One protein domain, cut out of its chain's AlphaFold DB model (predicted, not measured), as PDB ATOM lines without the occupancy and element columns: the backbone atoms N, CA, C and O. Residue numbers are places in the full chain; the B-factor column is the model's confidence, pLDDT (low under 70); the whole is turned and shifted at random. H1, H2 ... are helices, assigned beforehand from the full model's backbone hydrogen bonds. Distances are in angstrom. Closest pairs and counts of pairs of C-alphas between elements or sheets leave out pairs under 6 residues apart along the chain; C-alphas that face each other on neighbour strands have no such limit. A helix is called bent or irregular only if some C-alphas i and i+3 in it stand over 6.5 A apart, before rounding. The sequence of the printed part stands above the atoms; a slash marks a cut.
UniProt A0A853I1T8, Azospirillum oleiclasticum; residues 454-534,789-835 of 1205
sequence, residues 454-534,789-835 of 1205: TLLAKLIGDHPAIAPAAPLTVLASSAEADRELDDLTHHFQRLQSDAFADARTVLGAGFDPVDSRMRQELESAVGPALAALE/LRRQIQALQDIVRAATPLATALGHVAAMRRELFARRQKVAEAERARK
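AT A GLANCE: This is residues 454 to 534 and 789 to 835 of the 1205 residues of a protein of Azospirillum oleiclasticum (UniProt A0A853I1T8). One long bent helix, H4, makes the length; H1, H2 and H3 pack on it, and its residues 825 to 835 stick out at one end. The printed part has 128 residues with four named helices, H1 to H4, and no named strand: all helix. It is loose, radius of gyration of the C-alphas 18.6 A, spanning 66 by 30 by 25 A.

IN THESE COORDINATES: H1, residues 454 to 462, 12.3 A, begins at C-alpha (-6.512, 5.491, -108.441). H2, residues 481 to 507, 38.0 A, is irregular: C-alphas 499 and 502 are 7.0 A apart. H3, residues 516 to 532, 24.6 A, is only just irregular: C-alphas 524 and 527 are 6.7 A apart. H4, residues 789 to 835, assigned as one helix by its hydrogen bonds, is bent: C-alphas 802 and 805 are 7.4 A apart. Its arms are H4a, 789 to 802, 20.5 A, and H4b, 805 to 835, 45.5 A, ending at C-alpha (-22.113, 36.720, -116.247).

HOW THE PARTS SIT: H4b touches H2 with residues 806 to 817 alone, opposite ways at a shallow 27 degrees; closest C-alphas Phe 492 and Leu 806, 5.9 A. H4b touches H1 with residues 805 to 813 alone; closest C-alphas Leu 456 and Ala 809, 6.0 A. H3 touches H4a with residues 523 to 530 alone, at a steep 46 degrees; closest C-alphas Glu 523 and Val 800, 6.1 A. Every O i to N i+4 pair is within hydrogen-bond range in H1, H4a and H4b; 18 of 23 in H2, 11 of 13 in H3.

THE WHOLE: Residues 535 to 788 are not printed; C-alphas 534 and 789 are 11.2 A apart across the cut. The link H1 to H2 is long. No printed residue is under 70 in pLDDT.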
ATOM      1  N   THR A 454      -6.449   6.693-109.288       92.69
ATOM      2  CA  THR A 454      -6.512   5.491-108.441       92.69
ATOM      3  C   THR A 454      -6.032   4.253-109.200       92.69
ATOM      4  O   THR A 454      -5.277   3.453-108.649       92.69
ATOM      5  N   LEU A 455      -6.378   4.131-110.486       92.94
ATOM      6  CA  LEU A 455      -5.840   3.094-111.374       92.94
ATOM      7  C   LEU A 455      -4.320   3.226-111.554       92.94
ATOM      8  O   LEU A 455      -3.609   2.230-111.431       92.94
ATOM      9  N   LEU A 456      -3.808   4.447-111.750       93.25
ATOM     10  CA  LEU A 456      -2.364   4.707-111.816       93.25
ATOM     11  C   LEU A 456      -1.648   4.346-110.500       93.25
ATOM     12  O   LEU A 456      -0.598   3.707-110.528       93.25
ATOM     13  N   ALA A 457      -2.225   4.705-109.350       90.69
ATOM     14  CA  ALA A 457      -1.674   4.356-108.041       90.69
ATOM     15  C   ALA A 457      -1.640   2.835-107.811       90.69
ATOM     16  O   ALA A 457      -0.641   2.315-107.314       90.69
ATOM     17  N   LYS A 458      -2.688   2.112-108.233       92.00
ATOM     18  CA  LYS A 458      -2.706   0.643-108.201       92.00
ATOM     19  C   LYS A 458      -1.613   0.047-109.092       92.00
ATOM     20  O   LYS A 458      -0.865  -0.802-108.626       92.00
ATOM     21  N   LEU A 459      -1.475   0.529-110.328       91.50
ATOM     22  CA  LEU A 459      -0.467   0.055-111.284       91.50
ATOM     23  C   LEU A 459       0.972   0.219-110.758       91.50
ATOM     24  O   LEU A 459       1.809  -0.652-110.981       91.50
ATOM     25  N   ILE A 460       1.255   1.303-110.032       90.88
ATOM     26  CA  ILE A 460       2.549   1.520-109.361       90.88
ATOM     27  C   ILE A 460       2.728   0.575-108.162       90.88
ATOM     28  O   ILE A 460       3.836   0.104-107.922       90.88
ATOM     29  N   GLY A 461       1.654   0.259-107.430       88.00
ATOM     30  CA  GLY A 461       1.675  -0.756-106.372       88.00
ATOM     31  C   GLY A 461       1.967  -2.164-106.903       88.00
ATOM     32  O   GLY A 461       2.789  -2.875-106.329       88.00
ATOM     33  N   ASP A 462       1.354  -2.530-108.032       88.19
ATOM     34  CA  ASP A 462       1.581  -3.804-108.729       88.19
ATOM     35  C   ASP A 462       2.991  -3.867-109.374       88.19
ATOM     36  O   ASP A 462       3.555  -4.951-109.549       88.19
ATOM     37  N   HIS A 463       3.602  -2.712-109.684       88.38
ATOM     38  CA  HIS A 463       4.935  -2.593-110.291       88.38
ATOM     39  C   HIS A 463       5.835  -1.533-109.602       88.38
ATOM     40  O   HIS A 463       6.087  -0.469-110.173       88.38
ATOM     41  N   PRO A 464       6.433  -1.818-108.426       86.62
ATOM     42  CA  PRO A 464       7.203  -0.824-107.660       86.62
ATOM     43  C   PRO A 464       8.392  -0.192-108.404       86.62
ATOM     44  O   PRO A 464       8.807   0.918-108.083       86.62
ATOM     45  N   ALA A 465       8.937  -0.874-109.418       82.75
ATOM     46  CA  ALA A 465      10.072  -0.395-110.208       82.75
ATOM     47  C   ALA A 465       9.768   0.843-111.079       82.75
ATOM     48  O   ALA A 465      10.705   1.510-111.511       82.75
ATOM     49  N   ILE A 466       8.490   1.155-111.338       86.69
ATOM     50  CA  ILE A 466       8.077   2.339-112.115       86.69
ATOM     51  C   ILE A 466       7.644   3.521-111.232       86.69
ATOM     52  O   ILE A 466       7.091   4.493-111.740       86.69
ATOM     53  N   ALA A 467       7.827   3.437-109.911       86.75
ATOM     54  CA  ALA A 467       7.334   4.449-108.986       86.75
ATOM     55  C   ALA A 467       8.047   5.814-109.160       86.75
ATOM     56  O   ALA A 467       9.283   5.869-109.162       86.75
ATOM     57  N   PRO A 468       7.300   6.935-109.231       86.25
ATOM     58  CA  PRO A 468       7.882   8.269-109.158       86.25
ATOM     59  C   PRO A 468       8.442   8.553-107.756       86.25
ATOM     60  O   PRO A 468       7.974   8.016-106.755       86.25
ATOM     61  N   ALA A 469       9.435   9.444-107.676       77.94
ATOM     62  CA  ALA A 469      10.085   9.802-106.410       77.94
ATOM     63  C   ALA A 469       9.181  10.608-105.452       77.94
ATOM     64  O   ALA A 469       9.427  10.629-104.248       77.94
ATOM     65  N   ALA A 470       8.150  11.271-105.983       78.12
ATOM     66  CA  ALA A 470       7.125  11.972-105.216       78.12
ATOM     67  C   ALA A 470       5.819  11.149-105.189       78.12
ATOM     68  O   ALA A 470       5.479  10.523-106.198       78.12
ATOM     69  N   PRO A 471       5.065  11.148-104.074       77.25
ATOM     70  CA  PRO A 471       3.782  10.454-103.991       77.25
ATOM     71  C   PRO A 471       2.727  11.090-104.911       77.25
ATOM     72  O   PRO A 471       2.727  12.297-105.136       77.25
ATOM     73  N   LEU A 472       1.782  10.285-105.409       83.19
ATOM     74  CA  LEU A 472       0.691  10.743-106.279       83.19
ATOM     75  C   LEU A 472      -0.367  11.561-105.516       83.19
ATOM     76  O   LEU A 472      -1.425  11.046-105.148       83.19
ATOM     77  N   THR A 473      -0.101  12.848-105.303       82.19
ATOM     78  CA  THR A 473      -1.007  13.773-104.600       82.19
ATOM     79  C   THR A 473      -1.922  14.594-105.510       82.19
ATOM     80  O   THR A 473      -2.860  15.202-104.998       82.19
ATOM     81  N   VAL A 474      -1.709  14.577-106.833       85.69
ATOM     82  CA  VAL A 474      -2.402  15.455-107.794       85.69
ATOM     83  C   VAL A 474      -3.930  15.439-107.650       85.69
ATOM     84  O   VAL A 474      -4.564  14.381-107.542       85.69
ATOM     85  N   LEU A 475      -4.531  16.629-107.667       86.50
ATOM     86  CA  LEU A 475      -5.974  16.868-107.601       86.50
ATOM     87  C   LEU A 475      -6.407  17.746-108.777       86.50
ATOM     88  O   LEU A 475      -5.738  18.726-109.095       86.50
ATOM     89  N   ALA A 476      -7.567  17.466-109.371       80.88
ATOM     90  CA  ALA A 476      -8.098  18.235-110.503       80.88
ATOM     91  C   ALA A 476      -8.479  19.697-110.160       80.88
ATOM     92  O   ALA A 476      -8.700  20.529-111.046       80.88
ATOM     93  N   SER A 477      -8.543  20.020-108.865       81.31
ATOM     94  CA  SER A 477      -8.702  21.370-108.322       81.31
ATOM     95  C   SER A 477      -7.382  22.124-108.095       81.31
ATOM     96  O   SER A 477      -7.436  23.330-107.864       81.31
ATOM     97  N   SER A 478      -6.221  21.459-108.164       85.25
ATOM     98  CA  SER A 478      -4.908  22.092-107.971       85.25
ATOM     99  C   SER A 478      -4.573  23.040-109.127       85.25
ATOM    100  O   SER A 478      -4.783  22.719-110.301       85.25
ATOM    101  N   ALA A 479      -4.008  24.205-108.802       81.06
ATOM    102  CA  ALA A 479      -3.444  25.117-109.798       81.06
ATOM    103  C   ALA A 479      -2.185  24.529-110.464       81.06
ATOM    104  O   ALA A 479      -1.912  24.818-111.625       81.06
ATOM    105  N   GLU A 480      -1.460  23.662-109.753       86.38
ATOM    106  CA  GLU A 480      -0.211  23.038-110.207       86.38
ATOM    107  C   GLU A 480      -0.445  21.716-110.962       86.38
ATOM    108  O   GLU A 480       0.504  21.111-111.454       86.38
ATOM    109  N   ALA A 481      -1.708  21.299-111.132       86.94
ATOM    110  CA  ALA A 481      -2.071  20.004-111.702       86.94
ATOM    111  C   ALA A 481      -1.465  19.730-113.091       86.94
ATOM    112  O   ALA A 481      -1.084  18.594-113.354       86.94
ATOM    113  N   ASP A 482      -1.340  20.726-113.981       86.62
ATOM    114  CA  ASP A 482      -0.684  20.503-115.282       86.62
ATOM    115  C   ASP A 482       0.794  20.151-115.112       86.62
ATOM    116  O   ASP A 482       1.271  19.225-115.759       86.62
ATOM    117  N   ARG A 483       1.489  20.844-114.200       88.75
ATOM    118  CA  ARG A 483       2.912  20.648-113.912       88.75
ATOM    119  C   ARG A 483       3.159  19.278-113.290       88.75
ATOM    120  O   ARG A 483       4.026  18.551-113.753       88.75
ATOM    121  N   GLU A 484       2.339  18.887-112.313       89.00
ATOM    122  CA  GLU A 484       2.381  17.540-111.728       89.00
ATOM    123  C   GLU A 484       2.148  16.454-112.802       89.00
ATOM    124  O   GLU A 484       2.801  15.409-112.798       89.00
ATOM    125  N   LEU A 485       1.250  16.700-113.766       91.44
ATOM    126  CA  LEU A 485       1.009  15.796-114.896       91.44
ATOM    127  C   LEU A 485       2.152  15.824-115.927       91.44
ATOM    128  O   LEU A 485       2.430  14.780-116.519       91.44
ATOM    129  N   ASP A 486       2.822  16.959-116.147       89.88
ATOM    130  CA  ASP A 486       4.032  17.092-116.976       89.88
ATOM    131  C   ASP A 486       5.188  16.290-116.376       89.88
ATOM    132  O   ASP A 486       5.756  15.438-117.061       89.88
ATOM    133  N   ASP A 487       5.461  16.461-115.084       89.94
ATOM    134  CA  ASP A 487       6.519  15.752-114.362       89.94
ATOM    135  C   ASP A 487       6.296  14.227-114.374       89.94
ATOM    136  O   ASP A 487       7.220  13.461-114.669       89.94
ATOM    137  N   LEU A 488       5.056  13.764-114.155       91.12
ATOM    138  CA  LEU A 488       4.692  12.346-114.293       91.12
ATOM    139  C   LEU A 488       4.865  11.840-115.732       91.12
ATOM    140  O   LEU A 488       5.367  10.735-115.948       91.12
ATOM    141  N   THR A 489       4.480  12.649-116.724       91.44
ATOM    142  CA  THR A 489       4.625  12.313-118.149       91.44
ATOM    143  C   THR A 489       6.103  12.124-118.505       91.44
ATOM    144  O   THR A 489       6.473  11.092-119.066       91.44
ATOM    145  N   HIS A 490       6.960  13.075-118.122       89.56
ATOM    146  CA  HIS A 490       8.405  13.014-118.339       89.56
ATOM    147  C   HIS A 490       9.064  11.849-117.592       89.56
ATOM    148  O   HIS A 490       9.931  11.174-118.154       89.56
ATOM    149  N   HIS A 491       8.636  11.561-116.358       90.44
ATOM    150  CA  HIS A 491       9.141  10.429-115.584       90.44
ATOM    151  C   HIS A 491       8.905   9.091-116.307       90.44
ATOM    152  O   HIS A 491       9.868   8.354-116.541       90.44
ATOM    153  N   PHE A 492       7.664   8.803-116.717       90.81
ATOM    154  CA  PHE A 492       7.342   7.552-117.411       90.81
ATOM    155  C   PHE A 492       7.919   7.491-118.833       90.81
ATOM    156  O   PHE A 492       8.359   6.424-119.253       90.81
ATOM    157  N   GLN A 493       7.989   8.610-119.567       88.12
ATOM    158  CA  GLN A 493       8.635   8.659-120.890       88.12
ATOM    159  C   GLN A 493      10.131   8.337-120.830       88.12
ATOM    160  O   GLN A 493      10.639   7.633-121.705       88.12
ATOM    161  N   ARG A 494      10.837   8.822-119.801       87.44
ATOM    162  CA  ARG A 494      12.252   8.506-119.571       87.44
ATOM    163  C   ARG A 494      12.438   7.015-119.291       87.44
ATOM    164  O   ARG A 494      13.157   6.365-120.038       87.44
ATOM    165  N   LEU A 495      11.699   6.460-118.323       87.25
ATOM    166  CA  LEU A 495      11.738   5.021-118.024       87.25
ATOM    167  C   LEU A 495      11.371   4.156-119.241       87.25
ATOM    168  O   LEU A 495      11.953   3.093-119.438       87.25
ATOM    169  N   GLN A 496      10.428   4.603-120.080       85.06
ATOM    170  CA  GLN A 496      10.079   3.900-121.317       85.06
ATOM    171  C   GLN A 496      11.241   3.947-122.320       85.06
ATOM    172  O   GLN A 496      11.554   2.933-122.933       85.06
ATOM    173  N   SER A 497      11.909   5.092-122.466       84.44
ATOM    174  CA  SER A 497      13.081   5.225-123.344       84.44
ATOM    175  C   SER A 497      14.230   4.321-122.879       84.44
ATOM    176  O   SER A 497      14.819   3.617-123.696       84.44
ATOM    177  N   ASP A 498      14.480   4.260-121.567       84.81
ATOM    178  CA  ASP A 498      15.480   3.367-120.970       84.81
ATOM    179  C   ASP A 498      15.134   1.885-121.232       84.81
ATOM    180  O   ASP A 498      15.992   1.114-121.657       84.81
ATOM    181  N   ALA A 499      13.864   1.489-121.073       84.00
ATOM    182  CA  ALA A 499      13.402   0.118-121.322       84.00
ATOM    183  C   ALA A 499      13.527  -0.322-122.796       84.00
ATOM    184  O   ALA A 499      13.756  -1.499-123.069       84.00
ATOM    185  N   PHE A 500      13.396   0.603-123.753       84.75
ATOM    186  CA  PHE A 500      13.558   0.315-125.184       84.75
ATOM    187  C   PHE A 500      15.009   0.428-125.687       84.75
ATOM    188  O   PHE A 500      15.262   0.102-126.849       84.75
ATOM    189  N   ALA A 501      15.973   0.835-124.853       85.06
ATOM    190  CA  ALA A 501      17.373   0.990-125.264       85.06
ATOM    191  C   ALA A 501      17.976  -0.311-125.835       85.06
ATOM    192  O   ALA A 501      18.669  -0.277-126.857       85.06
ATOM    193  N   ASP A 502      17.636  -1.462-125.248       81.62
ATOM    194  CA  ASP A 502      18.107  -2.781-125.688       81.62
ATOM    195  C   ASP A 502      17.615  -3.164-127.096       81.62
ATOM    196  O   ASP A 502      18.299  -3.910-127.803       81.62
ATOM    197  N   ALA A 503      16.487  -2.618-127.573       85.06
ATOM    198  CA  ALA A 503      15.973  -2.902-128.919       85.06
ATOM    199  C   ALA A 503      16.931  -2.414-130.023       85.06
ATOM    200  O   ALA A 503      16.983  -2.988-131.114       85.06
ATOM    201  N   ARG A 504      17.773  -1.418-129.714       85.50
ATOM    202  CA  ARG A 504      18.833  -0.919-130.601       85.50
ATOM    203  C   ARG A 504      19.888  -1.982-130.933       85.50
ATOM    204  O   ARG A 504      20.521  -1.898-131.983       85.50
ATOM    205  N   THR A 505      20.052  -3.006-130.090       82.75
ATOM    206  CA  THR A 505      20.962  -4.140-130.356       82.75
ATOM    207  C   THR A 505      20.464  -5.069-131.469       82.75
ATOM    208  O   THR A 505      21.270  -5.764-132.085       82.75
ATOM    209  N   VAL A 506      19.155  -5.056-131.750       83.38
ATOM    210  CA  VAL A 506      18.503  -5.857-132.801       83.38
ATOM    211  C   VAL A 506      18.234  -5.017-134.053       83.38
ATOM    212  O   VAL A 506      18.408  -5.497-135.167       83.38
ATOM    213  N   LEU A 507      17.819  -3.758-133.879       85.94
ATOM    214  CA  LEU A 507      17.380  -2.868-134.966       85.94
ATOM    215  C   LEU A 507      18.494  -1.952-135.505       85.94
ATOM    216  O   LEU A 507      18.308  -1.256-136.503       85.94
ATOM    217  N   GLY A 508      19.659  -1.952-134.857       83.62
ATOM    218  CA  GLY A 508      20.821  -1.167-135.253       83.62
ATOM    219  C   GLY A 508      20.747   0.311-134.856       83.62
ATOM    220  O   GLY A 508      19.812   0.790-134.212       83.62
ATOM    221  N   ALA A 509      21.776   1.064-135.249       79.00
ATOM    222  CA  ALA A 509      22.002   2.433-134.778       79.00
ATOM    223  C   ALA A 509      20.899   3.443-135.158       79.00
ATOM    224  O   ALA A 509      20.827   4.493-134.517       79.00
ATOM    225  N   GLY A 510      20.077   3.129-136.168       79.44
ATOM    226  CA  GLY A 510      18.989   3.973-136.671       79.44
ATOM    227  C   GLY A 510      17.685   3.914-135.869       79.44
ATOM    228  O   GLY A 510      16.821   4.753-136.103       79.44
ATOM    229  N   PHE A 511      17.532   2.975-134.928       86.19
ATOM    230  CA  PHE A 511      16.439   3.017-133.954       86.19
ATOM    231  C   PHE A 511      16.805   3.971-132.809       86.19
ATOM    232  O   PHE A 511      17.790   3.739-132.099       86.19
ATOM    233  N   ASP A 512      16.015   5.033-132.637       85.25
ATOM    234  CA  ASP A 512      16.114   5.936-131.491       85.25
ATOM    235  C   ASP A 512      15.082   5.532-130.422       85.25
ATOM    236  O   ASP A 512      13.879   5.697-130.647       85.25
ATOM    237  N   PRO A 513      15.507   5.020-129.249       82.62
ATOM    238  CA  PRO A 513      14.584   4.670-128.177       82.62
ATOM    239  C   PRO A 513      13.885   5.894-127.560       82.62
ATOM    240  O   PRO A 513      12.909   5.709-126.836       82.62
ATOM    241  N   VAL A 514      14.333   7.127-127.840       83.12
ATOM    242  CA  VAL A 514      13.703   8.373-127.369       83.12
ATOM    243  C   VAL A 514      12.526   8.801-128.264       83.12
ATOM    244  O   VAL A 514      11.562   9.368-127.738       83.12
ATOM    245  N   ASP A 515      12.518   8.466-129.564       83.38
ATOM    246  CA  ASP A 515      11.402   8.779-130.479       83.38
ATOM    247  C   ASP A 515      10.160   7.927-130.143       83.38
ATOM    248  O   ASP A 515      10.102   6.714-130.367       83.38
ATOM    249  N   SER A 516       9.119   8.586-129.625       80.62
ATOM    250  CA  SER A 516       7.852   7.950-129.254       80.62
ATOM    251  C   SER A 516       7.119   7.309-130.433       80.62
ATOM    252  O   SER A 516       6.419   6.315-130.232       80.62
ATOM    253  N   ARG A 517       7.296   7.820-131.658       83.75
ATOM    254  CA  ARG A 517       6.716   7.225-132.865       83.75
ATOM    255  C   ARG A 517       7.404   5.906-133.198       83.75
ATOM    256  O   ARG A 517       6.712   4.930-133.456       83.75
ATOM    257  N   MET A 518       8.737   5.844-133.129       85.56
ATOM    258  CA  MET A 518       9.471   4.595-133.379       85.56
ATOM    259  C   MET A 518       9.126   3.519-132.342       85.56
ATOM    260  O   MET A 518       8.996   2.350-132.704       85.56
ATOM    261  N   ARG A 519       8.894   3.899-131.074       86.69
ATOM    262  CA  ARG A 519       8.379   2.970-130.050       86.69
ATOM    263  C   ARG A 519       6.989   2.426-130.406       86.69
ATOM    264  O   ARG A 519       6.806   1.214-130.410       86.69
ATOM    265  N   GLN A 520       6.035   3.283-130.779       84.12
ATOM    266  CA  GLN A 520       4.674   2.858-131.157       84.12
ATOM    267  C   GLN A 520       4.634   2.026-132.454       84.12
ATOM    268  O   GLN A 520       3.893   1.043-132.554       84.12
ATOM    269  N   GLU A 521       5.446   2.382-133.451       86.44
ATOM    270  CA  GLU A 521       5.614   1.590-134.674       86.44
ATOM    271  C   GLU A 521       6.191   0.199-134.347       86.44
ATOM    272  O   GLU A 521       5.690  -0.801-134.855       86.44
ATOM    273  N   LEU A 522       7.164   0.099-133.432       88.75
ATOM    274  CA  LEU A 522       7.704  -1.184-132.970       88.75
ATOM    275  C   LEU A 522       6.661  -2.028-132.214       88.75
ATOM    276  O   LEU A 522       6.468  -3.200-132.543       88.75
ATOM    277  N   GLU A 523       5.963  -1.435-131.238       86.00
ATOM    278  CA  GLU A 523       4.897  -2.088-130.460       86.00
ATOM    279  C   GLU A 523       3.798  -2.668-131.373       86.00
ATOM    280  O   GLU A 523       3.340  -3.794-131.159       86.00
ATOM    281  N   SER A 524       3.413  -1.935-132.423       87.50
ATOM    282  CA  SER A 524       2.383  -2.363-133.380       87.50
ATOM    283  C   SER A 524       2.874  -3.356-134.446       87.50
ATOM    284  O   SER A 524       2.085  -4.193-134.888       87.50
ATOM    285  N   ALA A 525       4.149  -3.314-134.848       88.75
ATOM    286  CA  ALA A 525       4.687  -4.157-135.922       88.75
ATOM    287  C   ALA A 525       5.109  -5.568-135.476       88.75
ATOM    288  O   ALA A 525       4.976  -6.518-136.249       88.75
ATOM    289  N   VAL A 526       5.595  -5.736-134.239       89.56
ATOM    290  CA  VAL A 526       6.191  -7.003-133.755       89.56
ATOM    291  C   VAL A 526       5.211  -8.184-133.780       89.56
ATOM    292  O   VAL A 526       5.581  -9.283-134.192       89.56
ATOM    293  N   GLY A 527       3.952  -7.976-133.383       87.06
ATOM    294  CA  GLY A 527       2.918  -9.022-133.416       87.06
ATOM    295  C   GLY A 527       2.617  -9.523-134.839       87.06
ATOM    296  O   GLY A 527       2.770 -10.718-135.106       87.06
ATOM    297  N   PRO A 528       2.238  -8.632-135.777       88.94
ATOM    298  CA  PRO A 528       2.070  -8.968-137.191       88.94
ATOM    299  C   PRO A 528       3.316  -9.575-137.848       88.94
ATOM    300  O   PRO A 528       3.185 -10.464-138.687       88.94
ATOM    301  N   ALA A 529       4.522  -9.144-137.467       89.38
ATOM    302  CA  ALA A 529       5.765  -9.676-138.019       89.38
ATOM    303  C   ALA A 529       6.037 -11.133-137.590       89.38
ATOM    304  O   ALA A 529       6.454 -11.937-138.420       89.38
ATOM    305  N   LEU A 530       5.712 -11.523-136.347       88.38
ATOM    306  CA  LEU A 530       5.736 -12.939-135.939       88.38
ATOM    307  C   LEU A 530       4.741 -13.784-136.750       88.38
ATOM    308  O   LEU A 530       5.087 -14.878-137.186       88.38
ATOM    309  N   ALA A 531       3.536 -13.263-137.008       86.94
ATOM    310  CA  ALA A 531       2.534 -13.952-137.825       86.94
ATOM    311  C   ALA A 531       2.961 -14.106-139.301       86.94
ATOM    312  O   ALA A 531       2.624 -15.103-139.940       86.94
ATOM    313  N   ALA A 532       3.729 -13.155-139.843       87.75
ATOM    314  CA  ALA A 532       4.291 -13.234-141.193       87.75
ATOM    315  C   ALA A 532       5.384 -14.314-141.334       87.75
ATOM    316  O   ALA A 532       5.563 -14.856-142.423       87.75
ATOM    317  N   LEU A 533       6.066 -14.678-140.239       88.44
ATOM    318  CA  LEU A 533       7.059 -15.763-140.202       88.44
ATOM    319  C   LEU A 533       6.449 -17.168-140.028       88.44
ATOM    320  O   LEU A 533       7.184 -18.153-139.906       88.44
ATOM    321  N   GLU A 534       5.122 -17.296-139.989       85.44
ATOM    322  CA  GLU A 534       4.456 -18.597-139.926       85.44
ATOM    323  C   GLU A 534       4.507 -19.343-141.266       85.44
ATOM    324  O   GLU A 534       4.340 -18.763-142.342       85.44
ATOM    325  N   LEU A 789      15.380 -15.402-137.755       88.50
ATOM    326  CA  LEU A 789      14.560 -14.177-137.775       88.50
ATOM    327  C   LEU A 789      13.460 -14.162-136.703       88.50
ATOM    328  O   LEU A 789      13.268 -13.151-136.020       88.50
ATOM    329  N   ARG A 790      12.782 -15.295-136.486       89.38
ATOM    330  CA  ARG A 790      11.749 -15.440-135.452       89.38
ATOM    331  C   ARG A 790      12.272 -15.106-134.058       89.38
ATOM    332  O   ARG A 790      11.576 -14.435-133.298       89.38
ATOM    333  N   ARG A 791      13.502 -15.509-133.720       87.06
ATOM    334  CA  ARG A 791      14.083 -15.264-132.395       87.06
ATOM    335  C   ARG A 791      14.481 -13.803-132.189       87.06
ATOM    336  O   ARG A 791      14.357 -13.318-131.060       87.06
ATOM    337  N   GLN A 792      14.873 -13.101-133.256       88.88
ATOM    338  CA  GLN A 792      15.138 -11.656-133.234       88.88
ATOM    339  C   GLN A 792      13.856 -10.873-132.912       88.88
ATOM    340  O   GLN A 792      13.833 -10.056-131.991       88.88
ATOM    341  N   ILE A 793      12.751 -11.194-133.594       89.69
ATOM    342  CA  ILE A 793      11.449 -10.548-133.359       89.69
ATOM    343  C   ILE A 793      10.872 -10.941-131.988       89.69
ATOM    344  O   ILE A 793      10.307 -10.097-131.293       89.69
ATOM    345  N   GLN A 794      11.085 -12.181-131.533       88.69
ATOM    346  CA  GLN A 794      10.708 -12.613-130.184       88.69
ATOM    347  C   GLN A 794      11.423 -11.789-129.095       88.69
ATOM    348  O   GLN A 794      10.791 -11.414-128.113       88.69
ATOM    349  N   ALA A 795      12.705 -11.442-129.280       86.69
ATOM    350  CA  ALA A 795      13.439 -10.582-128.342       86.69
ATOM    351  C   ALA A 795      12.854  -9.159-128.279       86.69
ATOM    352  O   ALA A 795      12.717  -8.596-127.196       86.69
ATOM    353  N   LEU A 796      12.445  -8.603-129.424       89.31
ATOM    354  CA  LEU A 796      11.733  -7.323-129.479       89.31
ATOM    355  C   LEU A 796      10.357  -7.404-128.795       89.31
ATOM    356  O   LEU A 796       9.959  -6.462-128.112       89.31
ATOM    357  N   GLN A 797       9.654  -8.539-128.905       88.62
ATOM    358  CA  GLN A 797       8.394  -8.765-128.191       88.62
ATOM    359  C   GLN A 797       8.586  -8.814-126.669       88.62
ATOM    360  O   GLN A 797       7.753  -8.281-125.936       88.62
ATOM    361  N   ASP A 798       9.671  -9.425-126.192       86.25
ATOM    362  CA  ASP A 798       9.996  -9.487-124.764       86.25
ATOM    363  C   ASP A 798      10.261  -8.073-124.195       86.25
ATOM    364  O   ASP A 798       9.752  -7.737-123.125       86.25
ATOM    365  N   ILE A 799      10.960  -7.212-124.951       86.62
ATOM    366  CA  ILE A 799      11.203  -5.796-124.606       86.62
ATOM    367  C   ILE A 799       9.887  -4.998-124.561       86.62
ATOM    368  O   ILE A 799       9.600  -4.330-123.567       86.62
ATOM    369  N   VAL A 800       9.037  -5.121-125.590       86.81
ATOM    370  CA  VAL A 800       7.702  -4.486-125.632       86.81
ATOM    371  C   VAL A 800       6.835  -4.912-124.437       86.81
ATOM    372  O   VAL A 800       6.178  -4.083-123.803       86.81
ATOM    373  N   ARG A 801       6.858  -6.201-124.072       85.25
ATOM    374  CA  ARG A 801       6.133  -6.718-122.898       85.25
ATOM    375  C   ARG A 801       6.644  -6.105-121.596       85.25
ATOM    376  O   ARG A 801       5.831  -5.687-120.775       85.25
ATOM    377  N   ALA A 802       7.961  -5.993-121.418       83.38
ATOM    378  CA  ALA A 802       8.551  -5.361-120.237       83.38
ATOM    379  C   ALA A 802       8.167  -3.871-120.101       83.38
ATOM    380  O   ALA A 802       7.941  -3.395-118.991       83.38
ATOM    381  N   ALA A 803       8.017  -3.152-121.219       86.19
ATOM    382  CA  ALA A 803       7.606  -1.747-121.235       86.19
ATOM    383  C   ALA A 803       6.082  -1.515-121.080       86.19
ATOM    384  O   ALA A 803       5.651  -0.375-120.887       86.19
ATOM    385  N   THR A 804       5.251  -2.564-121.122       86.56
ATOM    386  CA  THR A 804       3.777  -2.443-121.104       86.56
ATOM    387  C   THR A 804       3.217  -1.664-119.893       86.56
ATOM    388  O   THR A 804       2.333  -0.828-120.098       86.56
ATOM    389  N   PRO A 805       3.712  -1.830-118.643       88.06
ATOM    390  CA  PRO A 805       3.232  -1.036-117.506       88.06
ATOM    391  C   PRO A 805       3.462   0.474-117.674       88.06
ATOM    392  O   PRO A 805       2.630   1.273-117.257       88.06
ATOM    393  N   LEU A 806       4.550   0.878-118.339       88.50
ATOM    394  CA  LEU A 806       4.881   2.287-118.581       88.50
ATOM    395  C   LEU A 806       3.950   2.917-119.626       88.50
ATOM    396  O   LEU A 806       3.501   4.050-119.449       88.50
ATOM    397  N   ALA A 807       3.597   2.168-120.676       85.88
ATOM    398  CA  ALA A 807       2.603   2.596-121.660       85.88
ATOM    399  C   ALA A 807       1.214   2.785-121.015       85.88
ATOM    400  O   ALA A 807       0.557   3.805-121.234       85.88
ATOM    401  N   THR A 808       0.796   1.853-120.150       89.06
ATOM    402  CA  THR A 808      -0.463   1.955-119.391       89.06
ATOM    403  C   THR A 808      -0.451   3.141-118.418       89.06
ATOM    404  O   THR A 808      -1.429   3.889-118.350       89.06
ATOM    405  N   ALA A 809       0.667   3.387-117.724       90.88
ATOM    406  CA  ALA A 809       0.831   4.543-116.840       90.88
ATOM    407  C   ALA A 809       0.672   5.877-117.595       90.88
ATOM    408  O   ALA A 809      -0.108   6.738-117.179       90.88
ATOM    409  N   LEU A 810       1.326   6.018-118.756       90.25
ATOM    410  CA  LEU A 810       1.157   7.172-119.649       90.25
ATOM    411  C   LEU A 810      -0.295   7.323-120.133       90.25
ATOM    412  O   LEU A 810      -0.802   8.444-120.208       90.25
ATOM    413  N   GLY A 811      -0.992   6.214-120.398       91.50
ATOM    414  CA  GLY A 811      -2.418   6.202-120.733       91.50
ATOM    415  C   GLY A 811      -3.310   6.788-119.630       91.50
ATOM    416  O   GLY A 811      -4.195   7.598-119.925       91.50
ATOM    417  N   HIS A 812      -3.055   6.449-118.363       93.31
ATOM    418  CA  HIS A 812      -3.782   7.018-117.221       93.31
ATOM    419  C   HIS A 812      -3.473   8.509-117.009       93.31
ATOM    420  O   HIS A 812      -4.399   9.297-116.815       93.31
ATOM    421  N   VAL A 813      -2.207   8.930-117.137       93.38
ATOM    422  CA  VAL A 813      -1.823  10.355-117.060       93.38
ATOM    423  C   VAL A 813      -2.477  11.168-118.191       93.38
ATOM    424  O   VAL A 813      -2.989  12.265-117.960       93.38
ATOM    425  N   ALA A 814      -2.555  10.616-119.406       92.38
ATOM    426  CA  ALA A 814      -3.270  11.238-120.522       92.38
ATOM    427  C   ALA A 814      -4.793  11.318-120.287       92.38
ATOM    428  O   ALA A 814      -5.418  12.314-120.656       92.38
ATOM    429  N   ALA A 815      -5.400  10.311-119.648       92.56
ATOM    430  CA  ALA A 815      -6.806  10.364-119.240       92.56
ATOM    431  C   ALA A 815      -7.055  11.471-118.200       92.56
ATOM    432  O   ALA A 815      -7.950  12.293-118.395       92.56
ATOM    433  N   MET A 816      -6.203  11.567-117.175       94.19
ATOM    434  CA  MET A 816      -6.231  12.638-116.170       94.19
ATOM    435  C   MET A 816      -6.153  14.035-116.811       94.19
ATOM    436  O   MET A 816      -6.960  14.901-116.477       94.19
ATOM    437  N   ARG A 817      -5.278  14.259-117.803       94.25
ATOM    438  CA  ARG A 817      -5.243  15.537-118.547       94.25
ATOM    439  C   ARG A 817      -6.547  15.857-119.278       94.25
ATOM    440  O   ARG A 817      -6.978  17.010-119.262       94.25
ATOM    441  N   ARG A 818      -7.179  14.869-119.925       93.62
ATOM    442  CA  ARG A 818      -8.451  15.078-120.644       93.62
ATOM    443  C   ARG A 818      -9.569  15.495-119.693       93.62
ATOM    444  O   ARG A 818     -10.274  16.457-119.989       93.62
ATOM    445  N   GLU A 819      -9.691  14.834-118.542       93.81
ATOM    446  CA  GLU A 819     -10.698  15.201-117.539       93.81
ATOM    447  C   GLU A 819     -10.391  16.560-116.884       93.81
ATOM    448  O   GLU A 819     -11.309  17.357-116.701       93.81
ATOM    449  N   LEU A 820      -9.117  16.899-116.631       92.94
ATOM    450  CA  LEU A 820      -8.716  18.229-116.144       92.94
ATOM    451  C   LEU A 820      -9.095  19.349-117.132       92.94
ATOM    452  O   LEU A 820      -9.617  20.391-116.727       92.94
ATOM    453  N   PHE A 821      -8.873  19.132-118.433       92.00
ATOM    454  CA  PHE A 821      -9.299  20.065-119.477       92.00
ATOM    455  C   PHE A 821     -10.828  20.200-119.522       92.00
ATOM    456  O   PHE A 821     -11.347  21.319-119.484       92.00
ATOM    457  N   ALA A 822     -11.556  19.077-119.529       91.31
ATOM    458  CA  ALA A 822     -13.018  19.063-119.536       91.31
ATOM    459  C   ALA A 822     -13.602  19.800-118.317       91.31
ATOM    460  O   ALA A 822     -14.475  20.657-118.468       91.31
ATOM    461  N   ARG A 823     -13.061  19.546-117.121       92.44
ATOM    462  CA  ARG A 823     -13.404  20.247-115.878       92.44
ATOM    463  C   ARG A 823     -13.233  21.759-116.011       92.44
ATOM    464  O   ARG A 823     -14.165  22.511-115.728       92.44
ATOM    465  N   ARG A 824     -12.062  22.225-116.461       90.88
ATOM    466  CA  ARG A 824     -11.776  23.662-116.637       90.88
ATOM    467  C   ARG A 824     -12.699  24.311-117.666       90.88
ATOM    468  O   ARG A 824     -13.171  25.423-117.436       90.88
ATOM    469  N   GLN A 825     -13.016  23.607-118.754       91.44
ATOM    470  CA  GLN A 825     -14.011  24.066-119.719       91.44
ATOM    471  C   GLN A 825     -15.385  24.253-119.051       91.44
ATOM    472  O   GLN A 825     -16.007  25.296-119.258       91.44
ATOM    473  N   LYS A 826     -15.836  23.306-118.212       91.69
ATOM    474  CA  LYS A 826     -17.120  23.408-117.493       91.69
ATOM    475  C   LYS A 826     -17.149  24.544-116.473       91.69
ATOM    476  O   LYS A 826     -18.127  25.285-116.447       91.69
ATOM    477  N   VAL A 827     -16.063  24.769-115.730       92.31
ATOM    478  CA  VAL A 827     -15.927  25.937-114.833       92.31
ATOM    479  C   VAL A 827     -16.060  27.251-115.617       92.31
ATOM    480  O   VAL A 827     -16.856  28.113-115.246       92.31
ATOM    481  N   ALA A 828     -15.358  27.386-116.747       90.44
ATOM    482  CA  ALA A 828     -15.439  28.581-117.589       90.44
ATOM    483  C   ALA A 828     -16.819  28.750-118.263       90.44
ATOM    484  O   ALA A 828     -17.279  29.872-118.479       90.44
ATOM    485  N   GLU A 829     -17.503  27.659-118.623       91.00
ATOM    486  CA  GLU A 829     -18.897  27.691-119.091       91.00
ATOM    487  C   GLU A 829     -19.854  28.168-117.989       91.00
ATOM    488  O   GLU A 829     -20.663  29.057-118.253       91.00
ATOM    489  N   ALA A 830     -19.714  27.675-116.754       91.38
ATOM    490  CA  ALA A 830     -20.543  28.084-115.619       91.38
ATOM    491  C   ALA A 830     -20.323  29.559-115.231       91.38
ATOM    492  O   ALA A 830     -21.283  30.282-114.970       91.38
ATOM    493  N   GLU A 831     -19.082  30.056-115.248       92.62
ATOM    494  CA  GLU A 831     -18.800  31.477-115.007       92.62
ATOM    495  C   GLU A 831     -19.389  32.384-116.105       92.62
ATOM    496  O   GLU A 831     -19.996  33.413-115.805       92.62
ATOM    497  N   ARG A 832     -19.293  31.984-117.383       90.56
ATOM    498  CA  ARG A 832     -19.933  32.709-118.500       90.56
ATOM    499  C   ARG A 832     -21.458  32.694-118.412       90.56
ATOM    500  O   ARG A 832     -22.086  33.703-118.733       90.56
ATOM    501  N   ALA A 833     -22.045  31.588-117.955       92.56
ATOM    502  CA  ALA A 833     -23.474  31.492-117.681       92.56
ATOM    503  C   ALA A 833     -23.896  32.486-116.584       92.56
ATOM    504  O   ALA A 833     -24.838  33.246-116.798       92.56
ATOM    505  N   ARG A 834     -23.143  32.577-115.473       93.56
ATOM    506  CA  ARG A 834     -23.369  33.567-114.396       93.56
ATOM    507  C   ARG A 834     -23.293  35.010-114.904       93.56
ATOM    508  O   ARG A 834     -24.209  35.785-114.652       93.56
ATOM    509  N   LYS A 835     -22.252  35.366-115.668       93.38
ATOM    510  CA  LYS A 835     -22.113  36.720-116.247       93.38
ATOM    511  C   LYS A 835     -23.261  37.050-117.204       93.38
ATOM    512  O   LYS A 835     -23.879  38.100-117.085       93.38
TER     513      LYS A 835